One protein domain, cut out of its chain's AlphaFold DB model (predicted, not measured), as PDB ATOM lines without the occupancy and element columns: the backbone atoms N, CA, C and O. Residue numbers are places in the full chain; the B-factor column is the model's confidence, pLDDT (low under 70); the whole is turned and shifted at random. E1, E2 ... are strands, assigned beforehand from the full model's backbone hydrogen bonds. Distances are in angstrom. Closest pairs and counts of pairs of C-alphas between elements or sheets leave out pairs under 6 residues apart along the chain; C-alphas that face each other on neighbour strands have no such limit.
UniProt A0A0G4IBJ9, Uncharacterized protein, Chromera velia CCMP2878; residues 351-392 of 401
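What this domain is: This is residues 351 to 392 of the 401 residues of an uncharacterized protein of Chromera velia CCMP2878 (UniProt A0A0G4IBJ9). Two small two-stranded ribbons stand one after the other along a rod: E1 with E4 makes the ribbon at the end where the printed part begins and ends, and the hairpin of E2 and E3 makes the ribbon at the other end. Between E3 and E4, residues 374 to 386 make a wide loop near the middle of the rod. The printed part has 42 residues with no named helix and four named strands, in the order E1, E2, E3, E4; the two sheets, E1 - E4 and E2 - E3, are each antiparallel. The class is all strand, though under half of the residues, 18 of 42, are in named strands. The whole is loose, with a radius of gyration of the C-alphas of 12.1 A, and spans 41 by 13 by 10 A.

How they stand to each other: E1, residues 353 to 357, is the antiparallel neighbour of E4, residues 387 to 391, with 146 degrees between their directions. The C-alphas of His 356 and Tyr 388, which face each other, are 4.2 A apart. N 355 and O 389 are within hydrogen-bond range at 2.9 A, and so are N 391 and O 353 at 3.0 A. E2, residues 362 to 365, and E3, residues 370 to 373, form an antiparallel hairpin, with 136 degrees between their directions. The C-alphas of Phe 364 and Pro 371, which face each other, are 3.9 A apart. N 372 and O 363 are within hydrogen-bond range at 2.9 A, and N 365 and O 370 at 3.1 A. E1 is apart from E2 and from E3, and E4 is apart from E2 and from E3.

Where its parts are: E1 begins at C-alpha 353, at (-32.962, -1.907, -30.101), and is 12.8 A long from first to last C-alpha. E2 begins at C-alpha 362, at (-54.302, 7.896, -23.103), and is 9.3 A long. E3, from Gln 370 to Trp 373, is 10.2 A long. E4 is 13.0 A long and ends at C-alpha 391, at (-31.427, 1.571, -26.000).

The domain as a whole: The two C-alphas farthest apart, those of Arg 351 and Pro 366, are 41.5 A from each other. The first and last printed C-alphas, those of Arg 351 and Asp 392, are 6.2 A apart. The printed part has no cut. The links from E1 to E2 and from E2 to E3 are tight, with 4 residues each, and the link from E3 to E4 is long, with 13 residues. The C-alphas of residues 374 to 386 lie 4 to 9 A from the mean of the C-alphas. The mean pLDDT of the printed part is 95.7, and no printed residue is under 70.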
ATOM      1  N   ARG A 351     -26.375  -4.503 -30.052       76.94
ATOM      2  CA  ARG A 351     -27.646  -4.876 -29.422       76.94
ATOM      3  C   ARG A 351     -28.547  -3.657 -29.231       76.94
ATOM      4  O   ARG A 351     -29.369  -3.619 -28.329       76.94
ATOM      5  N   ARG A 352     -28.396  -2.654 -30.095       86.75
ATOM      6  CA  ARG A 352     -29.198  -1.444 -30.081       86.75
ATOM      7  C   ARG A 352     -30.579  -1.784 -30.596       86.75
ATOM      8  O   ARG A 352     -30.735  -2.045 -31.788       86.75
ATOM      9  N   TYR A 353     -31.566  -1.761 -29.717       90.12
ATOM     10  CA  TYR A 353     -32.962  -1.907 -30.101       90.12
ATOM     11  C   TYR A 353     -33.706  -0.587 -29.907       90.12
ATOM     12  O   TYR A 353     -33.314   0.274 -29.114       90.12
ATOM     13  N   ARG A 354     -34.754  -0.395 -30.710       94.50
ATOM     14  CA  ARG A 354     -35.647   0.758 -30.607       94.50
ATOM     15  C   ARG A 354     -36.788   0.379 -29.681       94.50
ATOM     16  O   ARG A 354     -37.571  -0.504 -30.008       94.50
ATOM     17  N   GLU A 355     -36.869   1.042 -28.540       95.81
ATOM     18  CA  GLU A 355     -38.028   0.945 -27.664       95.81
ATOM     19  C   GLU A 355     -38.985   2.083 -28.021       95.81
ATOM     20  O   GLU A 355     -38.623   3.260 -27.942       95.81
ATOM     21  N   HIS A 356     -40.178   1.719 -28.485       97.38
ATOM     22  CA  HIS A 356     -41.215   2.665 -28.876       97.38
ATOM     23  C   HIS A 356     -42.070   3.052 -27.670       97.38
ATOM     24  O   HIS A 356     -42.427   2.191 -26.873       97.38
ATOM     25  N   TYR A 357     -42.423   4.330 -27.559       97.31
ATOM     26  CA  TYR A 357     -43.271   4.851 -26.490       97.31
ATOM     27  C   TYR A 357     -44.182   5.974 -27.000       97.31
ATOM     28  O   TYR A 357     -43.882   6.646 -27.993       97.31
ATOM     29  N   HIS A 358     -45.320   6.153 -26.334       97.94
ATOM     30  CA  HIS A 358     -46.231   7.267 -26.586       97.94
ATOM     31  C   HIS A 358     -45.785   8.471 -25.761       97.94
ATOM     32  O   HIS A 358     -45.552   8.348 -24.563       97.94
ATOM     33  N   CYS A 359     -45.634   9.631 -26.399       97.06
ATOM     34  CA  CYS A 359     -45.358  10.889 -25.698       97.06
ATOM     35  C   CYS A 359     -46.639  11.618 -25.256       97.06
ATOM     36  O   CYS A 359     -46.561  12.591 -24.511       97.06
ATOM     37  N   GLY A 360     -47.799  11.162 -25.737       96.69
ATOM     38  CA  GLY A 360     -49.112  11.671 -25.359       96.69
ATOM     39  C   GLY A 360     -49.705  10.937 -24.160       96.69
ATOM     40  O   GLY A 360     -49.109  10.021 -23.602       96.69
ATOM     41  N   SER A 361     -50.917  11.330 -23.789       97.25
ATOM     42  CA  SER A 361     -51.725  10.685 -22.755       97.25
ATOM     43  C   SER A 361     -52.813   9.828 -23.396       97.25
ATOM     44  O   SER A 361     -53.377  10.202 -24.428       97.25
ATOM     45  N   TRP A 362     -53.136   8.705 -22.763       98.12
ATOM     46  CA  TRP A 362     -54.302   7.896 -23.103       98.12
ATOM     47  C   TRP A 362     -55.569   8.561 -22.557       98.12
ATOM     48  O   TRP A 362     -55.638   8.857 -21.363       98.12
ATOM     49  N   GLY A 363     -56.558   8.842 -23.408       98.12
ATOM     50  CA  GLY A 363     -57.778   9.524 -22.973       98.12
ATOM     51  C   GLY A 363     -58.921   9.452 -23.980       98.12
ATOM     52  O   GLY A 363     -58.720   9.128 -25.147       98.12
ATOM     53  N   PHE A 364     -60.141   9.745 -23.523       98.19
ATOM     54  CA  PHE A 364     -61.337   9.737 -24.368       98.19
ATOM     55  C   PHE A 364     -61.357  10.934 -25.324       98.19
ATOM     56  O   PHE A 364     -61.347  12.084 -24.883       98.19
ATOM     57  N   GLN A 365     -61.420  10.670 -26.631       97.50
ATOM     58  CA  GLN A 365     -61.500  11.703 -27.662       97.50
ATOM     59  C   GLN A 365     -62.957  11.831 -28.142       97.50
ATOM     60  O   GLN A 365     -63.464  10.906 -28.781       97.50
ATOM     61  N   PRO A 366     -63.639  12.971 -27.920       96.44
ATOM     62  CA  PRO A 366     -65.066  13.110 -28.234       96.44
ATOM     63  C   PRO A 366     -65.367  12.995 -29.732       96.44
ATOM     64  O   PRO A 366     -66.440  12.541 -30.106       96.44
ATOM     65  N   VAL A 367     -64.407  13.354 -30.591       95.50
ATOM     66  CA  VAL A 367     -64.545  13.258 -32.054       95.50
ATOM     67  C   VAL A 367     -64.536  11.805 -32.533       95.50
ATOM     68  O   VAL A 367     -65.277  11.459 -33.445       95.50
ATOM     69  N   ALA A 368     -63.705  10.954 -31.924       94.25
ATOM     70  CA  ALA A 368     -63.614   9.540 -32.282       94.25
ATOM     71  C   ALA A 368     -64.646   8.678 -31.532       94.25
ATOM     72  O   ALA A 368     -64.890   7.542 -31.921       94.25
ATOM     73  N   GLY A 369     -65.226   9.200 -30.444       97.69
ATOM     74  CA  GLY A 369     -66.172   8.471 -29.599       97.69
ATOM     75  C   GLY A 369     -65.545   7.314 -28.810       97.69
ATOM     76  O   GLY A 369     -66.271   6.456 -28.318       97.69
ATOM     77  N   GLN A 370     -64.215   7.272 -28.689       97.81
ATOM     78  CA  GLN A 370     -63.466   6.186 -28.051       97.81
ATOM     79  C   GLN A 370     -62.162   6.701 -27.413       97.81
ATOM     80  O   GLN A 370     -61.690   7.790 -27.771       97.81
ATOM     81  N   PRO A 371     -61.576   5.970 -26.444       98.12
ATOM     82  CA  PRO A 371     -60.265   6.306 -25.906       98.12
ATOM     83  C   PRO A 371     -59.161   6.066 -26.939       98.12
ATOM     84  O   PRO A 371     -59.121   5.026 -27.591       98.12
ATOM     85  N   VAL A 372     -58.278   7.051 -27.089       98.56
ATOM     86  CA  VAL A 372     -57.150   7.026 -28.026       98.56
ATOM     87  C   VAL A 372     -55.909   7.661 -27.393       98.56
ATOM     88  O   VAL A 372     -55.991   8.454 -26.451       98.56
ATOM     89  N   TRP A 373     -54.732   7.339 -27.930       98.31
ATOM     90  CA  TRP A 373     -53.485   8.023 -27.584       98.31
ATOM     91  C   TRP A 373     -53.454   9.416 -28.211       98.31
ATOM     92  O   TRP A 373     -53.489   9.534 -29.435       98.31
ATOM     93  N   SER A 374     -53.289  10.475 -27.416       97.62
ATOM     94  CA  SER A 374     -53.313  11.850 -27.944       97.62
ATOM     95  C   SER A 374     -52.186  12.174 -28.936       97.62
ATOM     96  O   SER A 374     -52.325  13.084 -29.748       97.62
ATOM     97  N   CYS A 375     -51.075  11.431 -28.913       97.50
ATOM     98  CA  CYS A 375     -49.932  11.679 -29.794       97.50
ATOM     99  C   CYS A 375     -50.082  11.109 -31.212       97.50
ATOM    100  O   CYS A 375     -49.485  11.641 -32.142       97.50
ATOM    101  N   CYS A 376     -50.835  10.023 -31.394       96.31
ATOM    102  CA  CYS A 376     -50.937   9.332 -32.686       96.31
ATOM    103  C   CYS A 376     -52.346   8.831 -33.020       96.31
ATOM    104  O   CYS A 376     -52.522   8.160 -34.032       96.31
ATOM    105  N   MET A 377     -53.332   9.146 -32.176       97.56
ATOM    106  CA  MET A 377     -54.726   8.710 -32.283       97.56
ATOM    107  C   MET A 377     -54.904   7.188 -32.364       97.56
ATOM    108  O   MET A 377     -55.916   6.707 -32.864       97.56
ATOM    109  N   ALA A 378     -53.936   6.408 -31.878       97.69
ATOM    110  CA  ALA A 378     -54.070   4.958 -31.842       97.69
ATOM    111  C   ALA A 378     -55.165   4.555 -30.844       97.69
ATOM    112  O   ALA A 378     -55.175   5.044 -29.723       97.69
ATOM    113  N   GLU A 379     -56.050   3.644 -31.246       97.88
ATOM    114  CA  GLU A 379     -57.233   3.204 -30.479       97.88
ATOM    115  C   GLU A 379     -56.948   2.082 -29.475       97.88
ATOM    116  O   GLU A 379     -57.822   1.680 -28.710       97.88
ATOM    117  N   LYS A 380     -55.725   1.546 -29.455       97.81
ATOM    118  CA  LYS A 380     -55.317   0.528 -28.481       97.81
ATOM    119  C   LYS A 380     -54.309   1.120 -27.514       97.81
ATOM    120  O   LYS A 380     -53.285   1.649 -27.945       97.81
ATOM    121  N   GLU A 381     -54.540   0.929 -26.219       97.19
ATOM    122  CA  GLU A 381     -53.596   1.347 -25.176       97.19
ATOM    123  C   GLU A 381     -52.226   0.676 -25.376       97.19
ATOM    124  O   GLU A 381     -51.185   1.318 -25.263       97.19
ATOM    125  N   SER A 382     -52.220  -0.581 -25.828       97.31
ATOM    126  CA  SER A 382     -51.014  -1.353 -26.144       97.31
ATOM    127  C   SER A 382     -50.438  -1.105 -27.549       97.31
ATOM    128  O   SER A 382     -49.601  -1.886 -28.008       97.31
ATOM    129  N   ALA A 383     -50.921  -0.106 -28.294       97.25
ATOM    130  CA  ALA A 383     -50.389   0.195 -29.622       97.25
ATOM    131  C   ALA A 383     -48.918   0.632 -29.547       97.25
ATOM    132  O   ALA A 383     -48.470   1.196 -28.551       97.25
ATOM    133  N   GLN A 384     -48.164   0.420 -30.625       97.31
ATOM    134  CA  GLN A 384     -46.781   0.880 -30.712       97.31
ATOM    135  C   GLN A 384     -46.707   2.417 -30.682       97.31
ATOM    136  O   GLN A 384     -47.436   3.100 -31.400       97.31
ATOM    137  N   GLY A 385     -45.804   2.948 -29.857       96.75
ATOM    138  CA  GLY A 385     -45.558   4.381 -29.711       96.75
ATOM    139  C   GLY A 385     -45.055   5.083 -30.973       96.75
ATOM    140  O   GLY A 385     -44.253   4.524 -31.728       96.75
ATOM    141  N   CYS A 386     -45.471   6.338 -31.175       96.50
ATOM    142  CA  CYS A 386     -44.982   7.179 -32.277       96.50
ATOM    143  C   CYS A 386     -43.557   7.709 -32.055       96.50
ATOM    144  O   CYS A 386     -42.867   8.053 -33.015       96.50
ATOM    145  N   CYS A 387     -43.096   7.759 -30.805       97.12
ATOM    146  CA  CYS A 387     -41.722   8.098 -30.460       97.12
ATOM    147  C   CYS A 387     -40.920   6.822 -30.189       97.12
ATOM    148  O   CYS A 387     -41.474   5.782 -29.838       97.12
ATOM    149  N   TYR A 388     -39.598   6.889 -30.345       97.31
ATOM    150  CA  TYR A 388     -38.713   5.795 -29.959       97.31
ATOM    151  C   TYR A 388     -37.430   6.319 -29.326       97.31
ATOM    152  O   TYR A 388     -36.946   7.400 -29.665       97.31
ATOM    153  N   ARG A 389     -36.861   5.526 -28.421       95.06
ATOM    154  CA  ARG A 389     -35.500   5.704 -27.912       95.06
ATOM    155  C   ARG A 389     -34.647   4.513 -28.324       95.06
ATOM    156  O   ARG A 389     -35.123   3.380 -28.364       95.06
ATOM    157  N   VAL A 390     -33.393   4.771 -28.682       93.94
ATOM    158  CA  VAL A 390     -32.429   3.709 -28.985       93.94
ATOM    159  C   VAL A 390     -31.765   3.320 -27.674       93.94
ATOM    160  O   VAL A 390     -30.991   4.104 -27.127       93.94
ATOM    161  N   LEU A 391     -32.087   2.134 -27.168       88.00
ATOM    162  CA  LEU A 391     -31.427   1.571 -26.000       88.00
ATOM    163  C   LEU A 391     -30.224   0.767 -26.464       88.00
ATOM    164  O   LEU A 391     -30.344  -0.118 -27.308       88.00
ATOM    165  N   ASP A 392     -29.062   1.105 -25.923       87.62
ATOM    166  CA  ASP A 392     -27.851   0.313 -26.061       87.62
ATOM    167  C   ASP A 392     -27.639  -0.389 -24.711       87.62
ATOM    168  O   ASP A 392     -27.261   0.273 -23.748       87.62
TER     169      ASP A 392